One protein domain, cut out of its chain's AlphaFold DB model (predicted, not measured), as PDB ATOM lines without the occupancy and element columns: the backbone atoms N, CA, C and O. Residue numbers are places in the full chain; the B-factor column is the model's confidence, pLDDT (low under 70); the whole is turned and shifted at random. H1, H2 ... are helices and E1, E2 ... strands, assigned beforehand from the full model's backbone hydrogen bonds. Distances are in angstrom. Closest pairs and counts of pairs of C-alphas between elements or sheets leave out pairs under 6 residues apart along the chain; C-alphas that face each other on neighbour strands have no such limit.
ATOM      1  N   LYS A   4     200.324  75.744 172.407       90.50
ATOM      2  CA  LYS A   4     200.478  76.586 173.602       90.50
ATOM      3  C   LYS A   4     199.978  78.015 173.375       90.50
ATOM      4  O   LYS A   4     199.242  78.533 174.203       90.50
ATOM      5  N   VAL A   5     200.327  78.625 172.240       92.25
ATOM      6  CA  VAL A   5     199.853  79.973 171.881       92.25
ATOM      7  C   VAL A   5     198.338  79.973 171.696       92.25
ATOM      8  O   VAL A   5     197.666  80.863 172.200       92.25
ATOM      9  N   PHE A   6     197.788  78.941 171.052       93.75
ATOM     10  CA  PHE A   6     196.338  78.814 170.892       93.75
ATOM     11  C   PHE A   6     195.609  78.695 172.242       93.75
ATOM     12  O   PHE A   6     194.622  79.389 172.465       93.75
ATOM     13  N   ALA A   7     196.126  77.879 173.167       94.56
ATOM     14  CA  ALA A   7     195.550  77.741 174.505       94.56
ATOM     15  C   ALA A   7     195.569  79.064 175.291       94.56
ATOM     16  O   ALA A   7     194.563  79.428 175.893       94.56
ATOM     17  N   ILE A   8     196.676  79.815 175.242       95.94
ATOM     18  CA  ILE A   8     196.796  81.115 175.923       95.94
ATOM     19  C   ILE A   8     195.780  82.119 175.368       95.94
ATOM     20  O   ILE A   8     195.075  82.764 176.139       95.94
ATOM     21  N   VAL A   9     195.670  82.220 174.039       96.19
ATOM     22  CA  VAL A   9     194.701  83.120 173.393       96.19
ATOM     23  C   VAL A   9     193.271  82.737 173.772       96.19
ATOM     24  O   VAL A   9     192.488  83.607 174.141       96.19
ATOM     25  N   SER A  10     192.943  81.442 173.763       95.94
ATOM     26  CA  SER A  10     191.614  80.964 174.155       95.94
ATOM     27  C   SER A  10     191.265  81.342 175.596       95.94
ATOM     28  O   SER A  10     190.153  81.796 175.850       95.94
ATOM     29  N   ILE A  11     192.199  81.173 176.535       96.75
ATOM     30  CA  ILE A  11     191.990  81.545 177.941       96.75
ATOM     31  C   ILE A  11     191.776  83.056 178.060       96.75
ATOM     32  O   ILE A  11     190.846  83.489 178.737       96.75
ATOM     33  N   LEU A  12     192.584  83.859 177.363       97.31
ATOM     34  CA  LEU A  12     192.455  85.314 177.380       97.31
ATOM     35  C   LEU A  12     191.085  85.770 176.858       97.31
ATOM     36  O   LEU A  12     190.439  86.607 177.485       97.31
ATOM     37  N   CYS A  13     190.609  85.184 175.755       97.06
ATOM     38  CA  CYS A  13     189.281  85.474 175.215       97.06
ATOM     39  C   CYS A  13     188.168  85.153 176.221       97.06
ATOM     40  O   CYS A  13     187.254  85.958 176.390       97.06
ATOM     41  N   ILE A  14     188.257  84.015 176.918       97.06
ATOM     42  CA  ILE A  14     187.276  83.629 177.942       97.06
ATOM     43  C   ILE A  14     187.279  84.633 179.100       97.06
ATOM     44  O   ILE A  14     186.216  85.075 179.526       97.06
ATOM     45  N   VAL A  15     188.455  85.044 179.583       96.88
ATOM     46  CA  VAL A  15     188.567  86.024 180.675       96.88
ATOM     47  C   VAL A  15     187.950  87.366 180.280       96.88
ATOM     48  O   VAL A  15     187.178  87.932 181.052       96.88
ATOM     49  N   ILE A  16     188.229  87.859 179.069       96.31
ATOM     50  CA  ILE A  16     187.633  89.106 178.565       96.31
ATOM     51  C   ILE A  16     186.110  88.973 178.471       96.31
ATOM     52  O   ILE A  16     185.390  89.870 178.909       96.31
ATOM     53  N   LEU A  17     185.608  87.849 177.954       96.06
ATOM     54  CA  LEU A  17     184.172  87.603 177.843       96.06
ATOM     55  C   LEU A  17     183.490  87.621 179.218       96.06
ATOM     56  O   LEU A  17     182.447  88.254 179.385       96.06
ATOM     57  N   LEU A  18     184.098  86.985 180.220       95.88
ATOM     58  CA  LEU A  18     183.591  86.998 181.594       95.88
ATOM     59  C   LEU A  18     183.607  88.412 182.185       95.88
ATOM     60  O   LEU A  18     182.628  88.824 182.801       95.88
ATOM     61  N   MET A  19     184.666  89.190 181.946       95.19
ATOM     62  CA  MET A  19     184.751  90.579 182.411       95.19
ATOM     63  C   MET A  19     183.640  91.454 181.810       95.19
ATOM     64  O   MET A  19     182.953  92.165 182.537       95.19
ATOM     65  N   VAL A  20     183.425  91.377 180.493       94.31
ATOM     66  CA  VAL A  20     182.426  92.189 179.773       94.31
ATOM     67  C   VAL A  20     180.992  91.854 180.199       94.31
ATOM     68  O   VAL A  20     180.125  92.734 180.193       94.31
ATOM     69  N   THR A  21     180.735  90.599 180.570       94.19
ATOM     70  CA  THR A  21     179.386  90.105 180.883       94.19
ATOM     71  C   THR A  21     179.036  90.176 182.365       94.19
ATOM     72  O   THR A  21     177.904  90.542 182.685       94.19
ATOM     73  N   LEU A  22     179.979  89.869 183.262       94.06
ATOM     74  CA  LEU A  22     179.699  89.671 184.688       94.06
ATOM     75  C   LEU A  22     180.105  90.842 185.579       94.06
ATOM     76  O   LEU A  22     179.498  91.017 186.631       94.06
ATOM     77  N   VAL A  23     181.113  91.634 185.205       95.44
ATOM     78  CA  VAL A  23     181.599  92.709 186.082       95.44
ATOM     79  C   VAL A  23     180.678  93.925 185.971       95.44
ATOM     80  O   VAL A  23     180.550  94.496 184.884       95.44
ATOM     81  N   PRO A  24     180.030  94.349 187.072       94.25
ATOM     82  CA  PRO A  24     179.213  95.547 187.064       94.25
ATOM     83  C   PRO A  24     180.102  96.787 187.175       94.25
ATOM     84  O   PRO A  24     180.824  96.973 188.152       94.25
ATOM     85  N   PHE A  25     180.007  97.672 186.190       91.94
ATOM     86  CA  PHE A  25     180.647  98.982 186.229       91.94
ATOM     87  C   PHE A  25     179.636 100.031 186.680       91.94
ATOM     88  O   PHE A  25     178.461  99.964 186.307       91.94
ATOM     89  N   LYS A  26     180.097 101.003 187.469       94.00
ATOM     90  CA  LYS A  26     179.304 102.184 187.819       94.00
ATOM     91  C   LYS A  26     179.111 103.031 186.559       94.00
ATOM     92  O   LYS A  26     180.091 103.407 185.922       94.00
ATOM     93  N   GLN A  27     177.864 103.320 186.206       90.44
ATOM     94  CA  GLN A  27     177.504 104.092 185.020       90.44
ATOM     95  C   GLN A  27     176.519 105.188 185.410       90.44
ATOM     96  O   GLN A  27     175.430 104.903 185.910       90.44
ATOM     97  N   GLU A  28     176.915 106.439 185.197       91.12
ATOM     98  CA  GLU A  28     176.007 107.580 185.315       91.12
ATOM     99  C   GLU A  28     175.022 107.571 184.125       91.12
ATOM    100  O   GLU A  28     175.377 107.072 183.045       91.12
ATOM    101  N   PRO A  29     173.797 108.101 184.286       89.69
ATOM    102  CA  PRO A  29     172.915 108.363 183.153       89.69
ATOM    103  C   PRO A  29     173.627 109.230 182.105       89.69
ATOM    104  O   PRO A  29     174.417 110.107 182.454       89.69
ATOM    105  N   SER A  30     173.353 108.998 180.817       91.12
ATOM    106  CA  SER A  30     173.932 109.834 179.758       91.12
ATOM    107  C   SER A  30     173.457 111.277 179.927       91.12
ATOM    108  O   SER A  30     172.265 111.487 180.159       91.12
ATOM    109  N   SER A  31     174.346 112.259 179.764       93.00
ATOM    110  CA  SER A  31     173.974 113.681 179.839       93.00
ATOM    111  C   SER A  31     172.955 114.050 178.752       93.00
ATOM    112  O   SER A  31     172.020 114.805 178.986       93.00
ATOM    113  N   THR A  32     173.024 113.366 177.609       93.94
ATOM    114  CA  THR A  32     172.076 113.473 176.491       93.94
ATOM    115  C   THR A  32     170.779 112.678 176.672       93.94
ATOM    116  O   THR A  32     169.967 112.616 175.748       93.94
ATOM    117  N   THR A  33     170.564 112.021 177.820       93.00
ATOM    118  CA  THR A  33     169.322 111.266 178.055       93.00
ATOM    119  C   THR A  33     168.139 112.223 178.038       93.00
ATOM    120  O   THR A  33     168.162 113.231 178.734       93.00
ATOM    121  N   ARG A  34     167.089 111.890 177.286       95.31
ATOM    122  CA  ARG A  34     165.855 112.678 177.244       95.31
ATOM    123  C   ARG A  34     165.158 112.679 178.605       95.31
ATOM    124  O   ARG A  34     164.934 111.615 179.188       95.31
ATOM    125  N   VAL A  35     164.755 113.858 179.057       97.00
ATOM    126  CA  VAL A  35     163.918 114.080 180.240       97.00
ATOM    127  C   VAL A  35     162.805 115.070 179.911       97.00
ATOM    128  O   VAL A  35     162.939 115.886 179.005       97.00
ATOM    129  N   VAL A  36     161.707 114.987 180.650       97.00
ATOM    130  CA  VAL A  36     160.621 115.966 180.637       97.00
ATOM    131  C   VAL A  36     160.891 116.964 181.754       97.00
ATOM    132  O   VAL A  36     161.089 116.568 182.902       97.00
ATOM    133  N   VAL A  37     160.909 118.248 181.434       97.25
ATOM    134  CA  VAL A  37     160.962 119.352 182.386       97.25
ATOM    135  C   VAL A  37     159.570 119.952 182.507       97.25
ATOM    136  O   VAL A  37     158.924 120.222 181.505       97.25
ATOM    137  N   ASP A  38     159.124 120.175 183.737       96.25
ATOM    138  CA  ASP A  38     157.915 120.917 184.065       96.25
ATOM    139  C   ASP A  38     158.318 122.259 184.674       96.25
ATOM    140  O   ASP A  38     158.793 122.334 185.814       96.25
ATOM    141  N   HIS A  39     158.154 123.324 183.894       96.00
ATOM    142  CA  HIS A  39     158.551 124.673 184.285       96.00
ATOM    143  C   HIS A  39     157.590 125.310 185.280       96.00
ATOM    144  O   HIS A  39     157.997 126.213 186.004       96.00
ATOM    145  N   PHE A  40     156.339 124.846 185.352       95.06
ATOM    146  CA  PHE A  40     155.392 125.308 186.366       95.06
ATOM    147  C   PHE A  40     155.774 124.776 187.751       95.06
ATOM    148  O   PHE A  40     155.783 125.514 188.732       95.06
ATOM    149  N   ASN A  41     156.135 123.492 187.822       94.00
ATOM    150  CA  ASN A  41     156.535 122.837 189.068       94.00
ATOM    151  C   ASN A  41     158.035 122.969 189.390       94.00
ATOM    152  O   ASN A  41     158.458 122.552 190.472       94.00
ATOM    153  N   HIS A  42     158.830 123.518 188.464       95.50
ATOM    154  CA  HIS A  42     160.294 123.600 188.512       95.50
ATOM    155  C   HIS A  42     160.957 122.252 188.811       95.50
ATOM    156  O   HIS A  42     161.810 122.141 189.692       95.50
ATOM    157  N   LYS A  43     160.520 121.197 188.121       96.12
ATOM    158  CA  LYS A  43     160.966 119.813 188.341       96.12
ATOM    159  C   LYS A  43     161.226 119.118 187.013       96.12
ATOM    160  O   LYS A  43     160.693 119.527 185.988       96.12
ATOM    161  N   TYR A  44     162.011 118.045 187.029       96.75
ATOM    162  CA  TYR A  44     162.190 117.185 185.856       96.75
ATOM    163  C   TYR A  44     161.835 115.730 186.154       96.75
ATOM    164  O   TYR A  44     161.823 115.296 187.308       96.75
ATOM    165  N   ALA A  45     161.583 114.956 185.106       96.88
ATOM    166  CA  ALA A  45     161.341 113.527 185.170       96.88
ATOM    167  C   ALA A  45     161.938 112.803 183.967       96.88
ATOM    168  O   ALA A  45     161.979 113.335 182.864       96.88
ATOM    169  N   PHE A  46     162.322 111.539 184.132       96.00
ATOM    170  CA  PHE A  46     162.469 110.677 182.955       96.00
ATOM    171  C   PHE A  46     161.079 110.423 182.350       96.00
ATOM    172  O   PHE A  46     160.137 110.277 183.127       96.00
ATOM    173  N   PRO A  47     160.926 110.278 181.018       94.38
ATOM    174  CA  PRO A  47     159.608 110.129 180.387       94.38
ATOM    175  C   PRO A  47     158.772 108.982 180.969       94.38
ATOM    176  O   PRO A  47     157.580 109.123 181.200       94.38
ATOM    177  N   SER A  48     159.417 107.863 181.307       93.31
ATOM    178  CA  SER A  48     158.767 106.708 181.945       93.31
ATOM    179  C   SER A  48     158.336 106.932 183.403       93.31
ATOM    180  O   SER A  48     157.764 106.038 184.012       93.31
ATOM    181  N   CYS A  49     158.774 108.028 184.015       95.00
ATOM    182  CA  CYS A  49     158.503 108.399 185.402       95.00
ATOM    183  C   CYS A  49     157.597 109.635 185.498       95.00
ATOM    184  O   CYS A  49     157.293 110.037 186.621       95.00
ATOM    185  N   TYR A  50     157.234 110.269 184.380       93.88
ATOM    186  CA  TYR A  50     156.358 111.436 184.384       93.88
ATOM    187  C   TYR A  50     154.899 110.983 184.476       93.88
ATOM    188  O   TYR A  50     154.495 110.059 183.769       93.88
ATOM    189  N   ASP A  51     154.139 111.610 185.370       90.56
ATOM    190  CA  ASP A  51     152.703 111.378 185.493       90.56
ATOM    191  C   ASP A  51     151.965 112.409 184.641       90.56
ATOM    192  O   ASP A  51     151.969 113.601 184.944       90.56
ATOM    193  N   TYR A  52     151.369 111.946 183.545       84.44
ATOM    194  CA  TYR A  52     150.677 112.826 182.612       84.44
ATOM    195  C   TYR A  52     149.284 113.246 183.103       84.44
ATOM    196  O   TYR A  52     148.728 114.195 182.555       84.44
ATOM    197  N   GLU A  53     148.725 112.594 184.129       86.06
ATOM    198  CA  GLU A  53     147.457 113.023 184.737       86.06
ATOM    199  C   GLU A  53     147.643 114.280 185.603       86.06
ATOM    200  O   GLU A  53     146.732 115.099 185.713       86.06
ATOM    201  N   GLU A  54     148.846 114.476 186.152       82.94
ATOM    202  CA  GLU A  54     149.241 115.656 186.935       82.94
ATOM    203  C   GLU A  54     150.051 116.680 186.112       82.94
ATOM    204  O   GLU A  54     150.665 117.593 186.674       82.94
ATOM    205  N   ALA A  55     150.073 116.543 184.782       83.38
ATOM    206  CA  ALA A  55     150.892 117.378 183.910       83.38
ATOM    207  C   ALA A  55     150.474 118.853 183.941       83.38
ATOM    208  O   ALA A  55     149.295 119.197 183.808       83.38
ATOM    209  N   SER A  56     151.460 119.747 184.031       88.88
ATOM    210  CA  SER A  56     151.229 121.159 183.741       88.88
ATOM    211  C   SER A  56     151.162 121.391 182.223       88.88
ATOM    212  O   SER A  56     151.685 120.616 181.426       88.88
ATOM    213  N   ASN A  57     150.553 122.502 181.800       90.31
ATOM    214  CA  ASN A  57     150.582 122.929 180.394       90.31
ATOM    215  C   ASN A  57     151.898 123.641 180.014       90.31
ATOM    216  O   ASN A  57     151.967 124.257 178.952       90.31
ATOM    217  N   TYR A  58     152.918 123.617 180.883       95.44
ATOM    218  CA  TYR A  58     154.209 124.265 180.657       95.44
ATOM    219  C   TYR A  58     155.357 123.267 180.854       95.44
ATOM    220  O   TYR A  58     156.142 123.358 181.803       95.44
ATOM    221  N   ILE A  59     155.410 122.294 179.943       95.31
ATOM    222  CA  ILE A  59     156.396 121.214 179.916       95.31
ATOM    223  C   ILE A  59     157.218 121.250 178.626       95.31
ATOM    224  O   ILE A  59     156.695 121.631 177.584       95.31
ATOM    225  N   ASP A  60     158.465 120.793 178.698       95.62
ATOM    226  CA  ASP A  60     159.364 120.620 177.553       95.62
ATOM    227  C   ASP A  60     160.138 119.302 177.667       95.62
ATOM    228  O   ASP A  60     160.443 118.838 178.766       95.62
ATOM    229  N   GLU A  61     160.516 118.711 176.533       96.06
ATOM    230  CA  GLU A  61     161.494 117.620 176.497       96.06
ATOM    231  C   GLU A  61     162.887 118.178 176.202       96.06
ATOM    232  O   GLU A  61     163.112 118.810 175.171       96.06
ATOM    233  N   VAL A  62     163.837 117.914 177.095       96.38
ATOM    234  CA  VAL A  62     165.223 118.393 177.000       96.38
ATOM    235  C   VAL A  62     166.205 117.272 177.338       96.38
ATOM    236  O   VAL A  62     165.802 116.143 177.647       96.38
ATOM    237  N   THR A  63     167.509 117.545 177.271       96.88
ATOM    238  CA  THR A  63     168.509 116.595 177.766       96.88
ATOM    239  C   THR A  63     168.628 116.654 179.291       96.88
ATOM    240  O   THR A  63     168.267 117.641 179.932       96.88
ATOM    241  N   LEU A  64     169.130 115.580 179.903       95.75
ATOM    242  CA  LEU A  64     169.396 115.540 181.340       95.75
ATOM    243  C   LEU A  64     170.396 116.630 181.753       95.75
ATOM    244  O   LEU A  64     170.262 117.176 182.843       95.75
ATOM    245  N   GLU A  65     171.357 116.949 180.890       95.94
ATOM    246  CA  GLU A  65     172.298 118.060 181.065       95.94
ATOM    247  C   GLU A  65     171.565 119.403 181.143       95.94
ATOM    248  O   GLU A  65     171.689 120.105 182.144       95.94
ATOM    249  N   ASP A  66     170.691 119.698 180.174       96.69
ATOM    250  CA  ASP A  66     169.900 120.937 180.168       96.69
ATOM    251  C   ASP A  66     169.022 121.054 181.428       96.69
ATOM    252  O   ASP A  66     168.918 122.114 182.047       96.69
ATOM    253  N   ALA A  67     168.405 119.949 181.863       95.69
ATOM    254  CA  ALA A  67     167.605 119.924 183.088       95.69
ATOM    255  C   ALA A  67     168.447 120.165 184.356       95.69
ATOM    256  O   ALA A  67     167.974 120.795 185.308       95.69
ATOM    257  N   GLN A  68     169.691 119.678 184.382       94.19
ATOM    258  CA  GLN A  68     170.640 119.930 185.469       94.19
ATOM    259  C   GLN A  68     171.105 121.391 185.487       94.19
ATOM    260  O   GLN A  68     171.205 121.972 186.572       94.19
ATOM    261  N   ASP A  69     171.299 122.006 184.320       97.38
ATOM    262  CA  ASP A  69     171.655 123.423 184.183       97.38
ATOM    263  C   ASP A  69     170.540 124.354 184.684       97.38
ATOM    264  O   ASP A  69     170.816 125.367 185.337       97.38
ATOM    265  N   LEU A  70     169.275 123.963 184.490       96.31
ATOM    266  CA  LEU A  70     168.105 124.625 185.089       96.31
ATOM    267  C   LEU A  70     168.027 124.463 186.619       96.31
ATOM    268  O   LEU A  70     167.273 125.179 187.279       96.31
ATOM    269  N   LYS A  71     168.812 123.546 187.203       96.44
ATOM    270  CA  LYS A  71     168.829 123.199 188.637       96.44
ATOM    271  C   LYS A  71     167.482 122.710 189.171       96.44
ATOM    272  O   LYS A  71     167.185 122.867 190.359       96.44
ATOM    273  N   TYR A  72     166.669 122.102 188.317       95.00
ATOM    274  CA  TYR A  72     165.394 121.534 188.733       95.00
ATOM    275  C   TYR A  72     165.616 120.195 189.449       95.00
ATOM    276  O   TYR A  72     166.372 119.351 188.961       95.00
ATOM    277  N   PRO A  73     164.993 119.954 190.615       96.19
ATOM    278  CA  PRO A  73     165.050 118.652 191.262       96.19
ATOM    279  C   PRO A  73     164.174 117.602 190.547       96.19
ATOM    280  O   PRO A  73     163.242 117.945 189.815       96.19
ATOM    281  N   PRO A  74     164.424 116.303 190.798       96.38
ATOM    282  CA  PRO A  74     163.549 115.221 190.350       96.38
ATOM    283  C   PRO A  74     162.102 115.393 190.835       96.38
ATOM    284  O   PRO A  74     161.875 115.750 191.994       96.38
ATOM    285  N   ILE A  75     161.120 115.065 189.991       95.12
ATOM    286  CA  ILE A  75     159.701 115.252 190.325       95.12
ATOM    287  C   ILE A  75     159.206 114.275 191.397       95.12
ATOM    288  O   ILE A  75     158.406 114.635 192.259       95.12
ATOM    289  N   ASN A  76     159.706 113.038 191.355       94.50
ATOM    290  CA  ASN A  76     159.254 111.925 192.182       94.50
ATOM    291  C   ASN A  76     160.376 110.902 192.422       94.50
ATOM    292  O   ASN A  76     161.464 110.974 191.846       94.50
ATOM    293  N   LYS A  77     160.088 109.900 193.263       96.06
ATOM    294  CA  LYS A  77     161.039 108.833 193.615       96.06
ATOM    295  C   LYS A  77     161.533 108.044 192.399       96.06
ATOM    296  O   LYS A  77     162.711 107.712 192.357       96.06
ATOM    297  N   CYS A  78     160.671 107.777 191.412       95.38
ATOM    298  CA  CYS A  78     161.063 107.077 190.181       95.38
ATOM    299  C   CYS A  78     162.195 107.825 189.467       95.38
ATOM    300  O   CYS A  78     163.217 107.230 189.120       95.38
ATOM    301  N   THR A  79     162.049 109.143 189.325       96.12
ATOM    302  CA  THR A  79     163.069 109.994 188.706       96.12
ATOM    303  C   THR A  79     164.343 110.033 189.539       96.12
ATOM    304  O   THR A  79     165.427 109.856 188.990       96.12
ATOM    305  N   THR A  80     164.229 110.188 190.862       96.38
ATOM    306  CA  THR A  80     165.386 110.179 191.767       96.38
ATOM    307  C   THR A  80     166.203 108.895 191.648       96.38
ATOM    308  O   THR A  80     167.427 108.956 191.607       96.38
ATOM    309  N   GLU A  81     165.559 107.728 191.572       95.25
ATOM    310  CA  GLU A  81     166.275 106.454 191.430       95.25
ATOM    311  C   GLU A  81     166.889 106.275 190.037       95.25
ATOM    312  O   GLU A  81     168.007 105.768 189.920       95.25
ATOM    313  N   LYS A  82     166.212 106.728 188.975       93.88
ATOM    314  CA  LYS A  82     166.772 106.692 187.614       93.88
ATOM    315  C   LYS A  82     167.925 107.674 187.401       93.88
ATOM    316  O   LYS A  82     168.796 107.393 186.586       93.88
ATOM    317  N   ALA A  83     167.949 108.787 188.133       94.00
ATOM    318  CA  ALA A  83     169.018 109.781 188.061       94.00
ATOM    319  C   ALA A  83     170.309 109.328 188.763       94.00
ATOM    320  O   ALA A  83     171.371 109.896 188.520       94.00
ATOM    321  N   LYS A  84     170.240 108.320 189.642       94.00
ATOM    322  CA  LYS A  84     171.423 107.788 190.326       94.00
ATOM    323  C   LYS A  84     172.271 106.924 189.387       94.00
ATOM    324  O   LYS A  84     171.721 106.231 188.527       94.00
ATOM    325  N   PRO A  85     173.593 106.861 189.621       92.88
ATOM    326  CA  PRO A  85     174.450 105.912 188.933       92.88
ATOM    327  C   PRO A  85     173.986 104.470 189.138       92.88
ATOM    328  O   PRO A  85     173.736 104.026 190.260       92.88
ATOM    329  N   GLN A  86     173.927 103.729 188.037       90.75
ATOM    330  CA  GLN A  86     173.506 102.335 187.991       90.75
ATOM    331  C   GLN A  86     174.716 101.427 187.769       90.75
ATOM    332  O   GLN A  86     175.645 101.759 187.034       90.75
ATOM    333  N   TYR A  87     174.696 100.248 188.383       92.56
ATOM    334  CA  TYR A  87     175.736  99.238 188.205       92.56
ATOM    335  C   TYR A  87     175.318  98.262 187.107       92.56
ATOM    336  O   TYR A  87     174.402  97.459 187.290       92.56
ATOM    337  N   LYS A  88     175.967  98.348 185.944       92.75
ATOM    338  CA  LYS A  88     175.643  97.525 184.769       92.75
ATOM    339  C   LYS A  88     176.916  96.954 184.153       92.75
ATOM    340  O   LYS A  88     177.958  97.613 184.148       92.75
ATOM    341  N   SER A  89     176.836  95.736 183.625       94.12
ATOM    342  CA  SER A  89     177.919  95.184 182.811       94.12
ATOM    343  C   SER A  89     178.001  95.901 181.463       94.12
ATOM    344  O   SER A  89     177.053  96.569 181.033       94.12
ATOM    345  N   LEU A  90     179.145  95.783 180.791       92.38
ATOM    346  CA  LEU A  90     179.351  96.417 179.488       92.38
ATOM    347  C   LEU A  90     178.414  95.830 178.430       92.38
ATOM    348  O   LEU A  90     177.863  96.584 177.634       92.38
ATOM    349  N   LEU A  91     178.157  94.518 178.472       93.12
ATOM    350  CA  LEU A  91     177.175  93.890 177.588       93.12
ATOM    351  C   LEU A  91     175.779  94.504 177.768       93.12
ATOM    352  O   LEU A  91     175.149  94.885 176.786       93.12
ATOM    353  N   LYS A  92     175.311  94.637 179.017       91.44
ATOM    354  CA  LYS A  92     173.982  95.194 179.304       91.44
ATOM    355  C   LYS A  92     173.846  96.631 178.798       91.44
ATOM    356  O   LYS A  92     172.829  96.966 178.206       91.44
ATOM    357  N   ARG A  93     174.889  97.451 178.972       89.06
ATOM    358  CA  ARG A  93     174.933  98.825 178.448       89.06
ATOM    359  C   ARG A  93     174.755  98.867 176.928       89.06
ATOM    360  O   ARG A  93     174.022  99.712 176.429       89.06
ATOM    361  N   VAL A  94     175.431  97.973 176.202       88.88
ATOM    362  CA  VAL A  94     175.346  97.911 174.735       88.88
ATOM    363  C   VAL A  94     173.946  97.488 174.289       88.88
ATOM    364  O   VAL A  94     173.380  98.141 173.422       88.88
ATOM    365  N   LEU A  95     173.358  96.465 174.914       89.69
ATOM    366  CA  LEU A  95     172.001  96.014 174.584       89.69
ATOM    367  C   LEU A  95     170.958  97.125 174.790       89.69
ATOM    368  O   LEU A  95     170.192  97.422 173.879       89.69
ATOM    369  N   GLU A  96     170.993  97.809 175.934       84.44
ATOM    370  CA  GLU A  96     170.078  98.925 176.220       84.44
ATOM    371  C   GLU A  96     170.277 100.113 175.263       84.44
ATOM    372  O   GLU A  96     169.327 100.831 174.975       84.44
ATOM    373  N   SER A  97     171.490 100.326 174.738       78.31
ATOM    374  CA  SER A  97     171.738 101.375 173.736       78.31
ATOM    375  C   SER A  97     171.172 101.054 172.349       78.31
ATOM    376  O   SER A  97     171.057 101.957 171.527       78.31
ATOM    377  N   THR A  98     170.847  99.785 172.078       72.88
ATOM    378  CA  THR A  98     170.293  99.331 170.791       72.88
ATOM    379  C   THR A  98     168.772  99.211 170.781       72.88
ATOM    380  O   THR A  98     168.196  99.143 169.701       72.88
ATOM    381  N   GLU A  99     168.117  99.224 171.945       59.88
ATOM    382  CA  GLU A  99     166.649  99.222 172.082       59.88
ATOM    383  C   GLU A  99     166.037 100.624 171.865       59.88
ATOM    384  O   GLU A  99     165.118 101.024 172.579       59.88
ATOM    385  N   ILE A 100     166.573 101.379 170.897       48.12
ATOM    386  CA  ILE A 100     166.024 102.674 170.452       48.12
ATOM    387  C   ILE A 100     164.699 102.450 169.724       48.12
ATOM    388  O   ILE A 100     164.678 101.605 168.798       48.12
TER     389      ILE A 100
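Overview. This is residues 4 to 100 of the 100 residues of an uncharacterized protein of Mammaliicoccus fleurettii (UniProt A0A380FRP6). A long arm, residues 4 to 16 of H1, sticks out from a narrow neck, the strand pair E1 and E5, with a small head beyond: the antiparallel sheet E3 E2 E4, with H2 over E2 and H3 grazing the sheet. H4 makes a corner with the end of H1 near the neck. The printed part has 97 residues, with four named helices and five named strands in the order H1 E1 E2 E3 E4 H2 H3 E5 H4; its class is mixed, helices and strands. It is only just extended, close to loose, with a radius of gyration of the C-alphas of 19.1 A, and is a rod spanning 68 by 22 by 20 A.

Arrangement. Start at H1, residues 4 to 22; with residues 20 to 21 alone it touches H4, residues 90 to 98, only at their ends, at a steep tilt of 61 degrees, and the closest C-alphas, of Val 20 and Leu 90, are 5.2 A apart. Next find E1, residues 25 to 27, antiparallel to E5, residues 86 to 88, with N 27 and O 86 2.8 A apart. Inner strand E2, residues 34 to 38, forms a hairpin with E3, residues 43 to 45, where N 36 and O 45 are 2.8 A apart. On its other side is E4, residues 59 to 63, antiparallel, with N 37 and O 60 2.8 A apart. H2, residues 64 to 69, stands up from this sheet at a height of 7.8 A; its closest C-alphas to E2 are Leu 64 and Val 35, 5.8 A. H3, residues 77 to 83, only grazes the sheet, with C-alphas 79 and 45 closest at 5.3 A. In the four helices, every O i to N i+4 pair is within hydrogen-bond range.

Along the chain. Find C-alpha 4 at (200.478, 76.586, 173.602); H1 runs 26.9 A from there. E2 measures 13.3 A and E4 13.1 A. H4 runs 12.9 A to C-alpha 98 at (170.293, 99.331, 170.791).

Size, cuts and confidence. The C-alphas farthest apart, of Lys 4 and Asn 57, are 68.4 A apart. The printed part has no cut, and its long link is E3 to E4, residues 46 to 58. Residues 99 to 100 are under pLDDT 70.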